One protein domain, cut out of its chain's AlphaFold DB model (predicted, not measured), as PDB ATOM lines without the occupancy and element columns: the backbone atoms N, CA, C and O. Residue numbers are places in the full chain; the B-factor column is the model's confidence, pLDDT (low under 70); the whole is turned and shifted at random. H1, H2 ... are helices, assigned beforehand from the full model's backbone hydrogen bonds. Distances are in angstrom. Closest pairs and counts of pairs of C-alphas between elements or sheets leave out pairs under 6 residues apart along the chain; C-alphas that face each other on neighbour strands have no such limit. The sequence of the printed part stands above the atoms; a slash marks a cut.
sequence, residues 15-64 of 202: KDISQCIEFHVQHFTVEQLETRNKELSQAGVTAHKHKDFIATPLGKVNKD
ATOM      1  N   LYS A  15     229.959 149.250 205.934       94.81
ATOM      2  CA  LYS A  15     230.398 150.646 206.039       94.81
ATOM      3  C   LYS A  15     229.245 151.586 206.402       94.81
ATOM      4  O   LYS A  15     229.397 152.379 207.326       94.81
ATOM      5  N   ASP A  16     228.104 151.459 205.730       94.81
ATOM      6  CA  ASP A  16     226.931 152.312 205.956       94.81
ATOM      7  C   ASP A  16     226.326 152.053 207.344       94.81
ATOM      8  O   ASP A  16     225.947 152.985 208.053       94.81
ATOM      9  N   ILE A  17     226.303 150.783 207.768       93.94
ATOM     10  CA  ILE A  17     225.884 150.378 209.117       93.94
ATOM     11  C   ILE A  17     226.799 151.011 210.171       93.94
ATOM     12  O   ILE A  17     226.311 151.641 211.110       93.94
ATOM     13  N   SER A  18     228.120 150.877 210.013       93.25
ATOM     14  CA  SER A  18     229.102 151.442 210.942       93.25
ATOM     15  C   SER A  18     228.988 152.959 211.037       93.25
ATOM     16  O   SER A  18     228.912 153.476 212.146       93.25
ATOM     17  N   GLN A  19     228.899 153.660 209.903       95.69
ATOM     18  CA  GLN A  19     228.750 155.118 209.874       95.69
ATOM     19  C   GLN A  19     227.448 155.575 210.539       95.69
ATOM     20  O   GLN A  19     227.450 156.539 211.301       95.69
ATOM     21  N   CYS A  20     226.336 154.871 210.302       95.00
ATOM     22  CA  CYS A  20     225.060 155.184 210.938       95.00
ATOM     23  C   CYS A  20     225.130 155.027 212.464       95.00
ATOM     24  O   CYS A  20     224.674 155.908 213.195       95.00
ATOM     25  N   ILE A  21     225.722 153.933 212.953       93.56
ATOM     26  CA  ILE A  21     225.886 153.685 214.391       93.56
ATOM     27  C   ILE A  21     226.830 154.719 215.009       93.56
ATOM     28  O   ILE A  21     226.478 155.322 216.021       93.56
ATOM     29  N   GLU A  22     227.990 154.961 214.397       94.19
ATOM     30  CA  GLU A  22     228.981 155.945 214.853       94.19
ATOM     31  C   GLU A  22     228.365 157.342 214.983       94.19
ATOM     32  O   GLU A  22     228.503 157.981 216.029       94.19
ATOM     33  N   PHE A  23     227.587 157.757 213.978       95.75
ATOM     34  CA  PHE A  23     226.886 159.037 213.986       95.75
ATOM     35  C   PHE A  23     225.943 159.200 215.187       95.75
ATOM     36  O   PHE A  23     225.800 160.303 215.697       95.75
ATOM     37  N   HIS A  24     225.310 158.125 215.661       94.94
ATOM     38  CA  HIS A  24     224.428 158.191 216.829       94.94
ATOM     39  C   HIS A  24     225.205 158.084 218.144       94.94
ATOM     40  O   HIS A  24     224.876 158.759 219.116       94.94
ATOM     41  N   VAL A  25     226.241 157.242 218.185       93.56
ATOM     42  CA  VAL A  25     227.060 157.014 219.384       93.56
ATOM     43  C   VAL A  25     227.821 158.278 219.791       93.56
ATOM     44  O   VAL A  25     227.891 158.563 220.984       93.56
ATOM     45  N   GLN A  26     228.324 159.070 218.836       94.31
ATOM     46  CA  GLN A  26     229.086 160.300 219.117       94.31
ATOM     47  C   GLN A  26     228.291 161.381 219.876       94.31
ATOM     48  O   GLN A  26     228.886 162.294 220.440       94.31
ATOM     49  N   HIS A  27     226.955 161.298 219.905       95.31
ATOM     50  CA  HIS A  27     226.107 162.223 220.663       95.31
ATOM     51  C   HIS A  27     226.071 161.926 222.169       95.31
ATOM     52  O   HIS A  27     225.431 162.660 222.921       95.31
ATOM     53  N   PHE A  28     226.732 160.857 222.616       94.44
ATOM     54  CA  PHE A  28     226.744 160.432 224.006       94.44
ATOM     55  C   PHE A  28     228.156 160.444 224.578       94.44
ATOM     56  O   PHE A  28     229.121 160.055 223.918       94.44
ATOM     57  N   THR A  29     228.274 160.841 225.842       94.88
ATOM     58  CA  THR A  29     229.518 160.633 226.587       94.88
ATOM     59  C   THR A  29     229.660 159.166 226.992       94.88
ATOM     60  O   THR A  29     228.685 158.412 227.048       94.88
ATOM     61  N   VAL A  30     230.887 158.763 227.321       91.62
ATOM     62  CA  VAL A  30     231.181 157.425 227.852       91.62
ATOM     63  C   VAL A  30     230.319 157.107 229.077       91.62
ATOM     64  O   VAL A  30     229.658 156.074 229.104       91.62
ATOM     65  N   GLU A  31     230.260 158.022 230.048       93.25
ATOM     66  CA  GLU A  31     229.476 157.842 231.277       93.25
ATOM     67  C   GLU A  31     227.989 157.637 230.971       93.25
ATOM     68  O   GLU A  31     227.363 156.720 231.495       93.25
ATOM     69  N   GLN A  32     227.431 158.423 230.045       94.31
ATOM     70  CA  GLN A  32     226.039 158.278 229.619       94.31
ATOM     71  C   GLN A  32     225.762 156.923 228.956       94.31
ATOM     72  O   GLN A  32     224.678 156.362 229.133       94.31
ATOM     73  N   LEU A  33     226.702 156.406 228.161       94.06
ATOM     74  CA  LEU A  33     226.574 155.086 227.540       94.06
ATOM     75  C   LEU A  33     226.669 153.972 228.584       94.06
ATOM     76  O   LEU A  33     225.878 153.034 228.530       94.06
ATOM     77  N   GLU A  34     227.573 154.083 229.557       92.50
ATOM     78  CA  GLU A  34     227.704 153.105 230.641       92.50
ATOM     79  C   GLU A  34     226.465 153.083 231.550       92.50
ATOM     80  O   GLU A  34     225.950 152.002 231.854       92.50
ATOM     81  N   THR A  35     225.904 154.246 231.902       93.62
ATOM     82  CA  THR A  35     224.632 154.335 232.639       93.62
ATOM     83  C   THR A  35     223.498 153.661 231.867       93.62
ATOM     84  O   THR A  35     222.818 152.791 232.413       93.62
ATOM     85  N   ARG A  36     223.336 153.974 230.575       92.31
ATOM     86  CA  ARG A  36     222.289 153.356 229.744       92.31
ATOM     87  C   ARG A  36     222.489 151.857 229.553       92.31
ATOM     88  O   ARG A  36     221.506 151.119 229.536       92.31
ATOM     89  N   ASN A  37     223.729 151.393 229.407       93.06
ATOM     90  CA  ASN A  37     224.028 149.963 229.329       93.06
ATOM     91  C   ASN A  37     223.546 149.244 230.585       93.06
ATOM     92  O   ASN A  37     222.878 148.216 230.486       93.06
ATOM     93  N   LYS A  38     223.821 149.818 231.759       91.19
ATOM     94  CA  LYS A  38     223.365 149.276 233.038       91.19
ATOM     95  C   LYS A  38     221.837 149.242 233.136       91.19
ATOM     96  O   LYS A  38     221.286 148.203 233.487       91.19
ATOM     97  N   GLU A  39     221.160 150.337 232.798       93.62
ATOM     98  CA  GLU A  39     219.690 150.436 232.837       93.62
ATOM     99  C   GLU A  39     219.009 149.446 231.886       93.62
ATOM    100  O   GLU A  39     218.021 148.808 232.240       93.62
ATOM    101  N   LEU A  40     219.561 149.279 230.682       90.75
ATOM    102  CA  LEU A  40     219.001 148.416 229.641       90.75
ATOM    103  C   LEU A  40     219.527 146.975 229.692       90.75
ATOM    104  O   LEU A  40     219.230 146.189 228.789       90.75
ATOM    105  N   SER A  41     220.327 146.629 230.707       88.25
ATOM    106  CA  SER A  41     221.011 145.332 230.810       88.25
ATOM    107  C   SER A  41     221.778 144.953 229.532       88.25
ATOM    108  O   SER A  41     221.822 143.788 229.132       88.25
ATOM    109  N   GLN A  42     222.365 145.948 228.867       87.56
ATOM    110  CA  GLN A  42     223.183 145.775 227.672       87.56
ATOM    111  C   GLN A  42     224.654 145.611 228.047       87.56
ATOM    112  O   GLN A  42     225.147 146.183 229.020       87.56
ATOM    113  N   ALA A  43     225.374 144.829 227.246       83.38
ATOM    114  CA  ALA A  43     226.817 144.719 227.371       83.38
ATOM    115  C   ALA A  43     227.491 145.885 226.636       83.38
ATOM    116  O   ALA A  43     227.312 146.050 225.431       83.38
ATOM    117  N   GLY A  44     228.315 146.652 227.344       86.38
ATOM    118  CA  GLY A  44     229.153 147.677 226.737       86.38
ATOM    119  C   GLY A  44     229.990 148.400 227.781       86.38
ATOM    120  O   GLY A  44     229.496 148.735 228.855       86.38
ATOM    121  N   VAL A  45     231.264 148.608 227.461       87.31
ATOM    122  CA  VAL A  45     232.253 149.287 228.304       87.31
ATOM    123  C   VAL A  45     233.216 150.065 227.421       87.31
ATOM    124  O   VAL A  45     233.336 149.798 226.220       87.31
ATOM    125  N   THR A  46     233.939 150.998 228.024       89.19
ATOM    126  CA  THR A  46     234.989 151.747 227.337       89.19
ATOM    127  C   THR A  46     236.107 150.835 226.827       89.19
ATOM    128  O   THR A  46     236.753 150.111 227.585       89.19
ATOM    129  N   ALA A  47     236.388 150.902 225.524       90.06
ATOM    130  CA  ALA A  47     237.534 150.228 224.924       90.06
ATOM    131  C   ALA A  47     238.801 151.089 225.081       90.06
ATOM    132  O   ALA A  47     239.084 151.970 224.270       90.06
ATOM    133  N   HIS A  48     239.573 150.842 226.138       91.44
ATOM    134  CA  HIS A  48     240.814 151.574 226.398       91.44
ATOM    135  C   HIS A  48     241.951 151.164 225.447       91.44
ATOM    136  O   HIS A  48     242.144 149.981 225.153       91.44
ATOM    137  N   LYS A  49     242.784 152.131 225.029       93.88
ATOM    138  CA  LYS A  49     244.097 151.810 224.443       93.88
ATOM    139  C   LYS A  49     244.964 151.154 225.514       93.88
ATOM    140  O   LYS A  49     244.795 151.416 226.699       93.88
ATOM    141  N   HIS A  50     245.944 150.354 225.102       91.75
ATOM    142  CA  HIS A  50     246.786 149.594 226.032       91.75
ATOM    143  C   HIS A  50     247.407 150.449 227.154       91.75
ATOM    144  O   HIS A  50     247.318 150.081 228.323       91.75
ATOM    145  N   LYS A  51     247.966 151.618 226.808       95.44
ATOM    146  CA  LYS A  51     248.549 152.562 227.776       95.44
ATOM    147  C   LYS A  51     247.532 153.059 228.815       95.44
ATOM    148  O   LYS A  51     247.864 153.167 229.989       95.44
ATOM    149  N   ASP A  52     246.297 153.305 228.383       94.81
ATOM    150  CA  ASP A  52     245.230 153.841 229.227       94.81
ATOM    151  C   ASP A  52     244.648 152.714 230.091       94.81
ATOM    152  O   ASP A  52     244.391 152.905 231.275       94.81
ATOM    153  N   PHE A  53     244.539 151.504 229.530       93.38
ATOM    154  CA  PHE A  53     244.124 150.305 230.253       93.38
ATOM    155  C   PHE A  53     245.050 150.018 231.435       93.38
ATOM    156  O   PHE A  53     244.559 149.844 232.545       93.38
ATOM    157  N   ILE A  54     246.375 150.025 231.238       95.69
ATOM    158  CA  ILE A  54     247.357 149.771 232.311       95.69
ATOM    159  C   ILE A  54     247.225 150.776 233.467       95.69
ATOM    160  O   ILE A  54     247.520 150.432 234.610       95.69
ATOM    161  N   ALA A  55     246.774 152.004 233.200       95.38
ATOM    162  CA  ALA A  55     246.573 153.018 234.233       95.38
ATOM    163  C   ALA A  55     245.320 152.775 235.099       95.38
ATOM    164  O   ALA A  55     245.248 153.291 236.218       95.38
ATOM    165  N   THR A  56     244.352 151.984 234.622       93.81
ATOM    166  CA  THR A  56     243.145 151.626 235.387       93.81
ATOM    167  C   THR A  56     243.478 150.730 236.590       93.81
ATOM    168  O   THR A  56     244.486 150.018 236.558       93.81
ATOM    169  N   PRO A  57     242.638 150.690 237.646       94.38
ATOM    170  CA  PRO A  57     242.830 149.760 238.762       94.38
ATOM    171  C   PRO A  57     242.969 148.300 238.308       94.38
ATOM    172  O   PRO A  57     243.879 147.604 238.748       94.38
ATOM    173  N   LEU A  58     242.126 147.865 237.363       90.00
ATOM    174  CA  LEU A  58     242.171 146.514 236.800       90.00
ATOM    175  C   LEU A  58     243.464 146.266 236.013       90.00
ATOM    176  O   LEU A  58     244.109 145.235 236.179       90.00
ATOM    177  N   GLY A  59     243.868 147.215 235.167       93.06
ATOM    178  CA  GLY A  59     245.088 147.085 234.374       93.06
ATOM    179  C   GLY A  59     246.350 147.041 235.226       93.06
ATOM    180  O   GLY A  59     247.248 146.266 234.915       93.06
ATOM    181  N   LYS A  60     246.404 147.799 236.330       94.56
ATOM    182  CA  LYS A  60     247.527 147.750 237.282       94.56
ATOM    183  C   LYS A  60     247.695 146.371 237.912       94.56
ATOM    184  O   LYS A  60     248.829 145.949 238.091       94.56
ATOM    185  N   VAL A  61     246.592 145.688 238.221       92.62
ATOM    186  CA  VAL A  61     246.616 144.321 238.766       92.62
ATOM    187  C   VAL A  61     246.974 143.308 237.678       92.62
ATOM    188  O   VAL A  61     247.792 142.426 237.908       92.62
ATOM    189  N   ASN A  62     246.408 143.448 236.479       90.94
ATOM    190  CA  ASN A  62     246.518 142.427 235.436       90.94
ATOM    191  C   ASN A  62     247.805 142.496 234.603       90.94
ATOM    192  O   ASN A  62     248.172 141.490 234.001       90.94
ATOM    193  N   LYS A  63     248.478 143.653 234.519       90.94
ATOM    194  CA  LYS A  63     249.631 143.845 233.614       90.94
ATOM    195  C   LYS A  63     250.808 142.906 233.912       90.94
ATOM    196  O   LYS A  63     251.527 142.549 232.985       90.94
ATOM    197  N   ASP A  64     250.981 142.534 235.181       90.25
ATOM    198  CA  ASP A  64     252.117 141.741 235.662       90.25
ATOM    199  C   ASP A  64     251.747 140.256 235.842       90.25
ATOM    200  O   ASP A  64     252.603 139.435 236.171       90.25
TER     201      ASP A  64
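Overview. This is residues 15 to 64 of the 202 residues of an uncharacterized protein of Pseudogymnoascus sp. VKM F-4517 (FW-2822) (UniProt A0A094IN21). Look for an open string of helices without a shared core: H1 sticks out with residues 15 to 24, H2 follows apart from it, and residues 40 to 49 cross to a small corner of H3 and H4 at the far end. The 50 printed residues hold four named helices, H1 to H4 in chain order, and no named strand: all helix. The whole is loose, with a radius of gyration of the C-alphas of 13.9 A and spans of 40 by 27 by 16 A.

Along the chain. Find C-alpha 15 at (230.398, 150.646, 206.039); from there H1, residues 15 to 25, runs 15.2 A. H2 is residues 30 to 39, 14.3 A. H3 is residues 50 to 55, 8.9 A. H4, residues 57 to 62, also 8.9 A, ends at C-alpha 62, (246.518, 142.427, 235.436).

Arrangement. H1 and H2 are only just apart, closest 8.4 A. H2 and H3 are apart. H3 and H4 are close but not clearly touching; their closest C-alphas, Phe 53 and Gly 59, are 5.3 A apart. They run opposite ways at a steep tilt of 65 degrees. Every O i to N i+4 pair is within hydrogen-bond range in H1, H2 and H4; in H3, 1 of 2.

Size, cuts and confidence. The farthest C-alphas, Asp 16 and Asp 64, are 40.4 A apart. The printed part has no cut, no link is long, and no printed residue is under 70 in pLDDT.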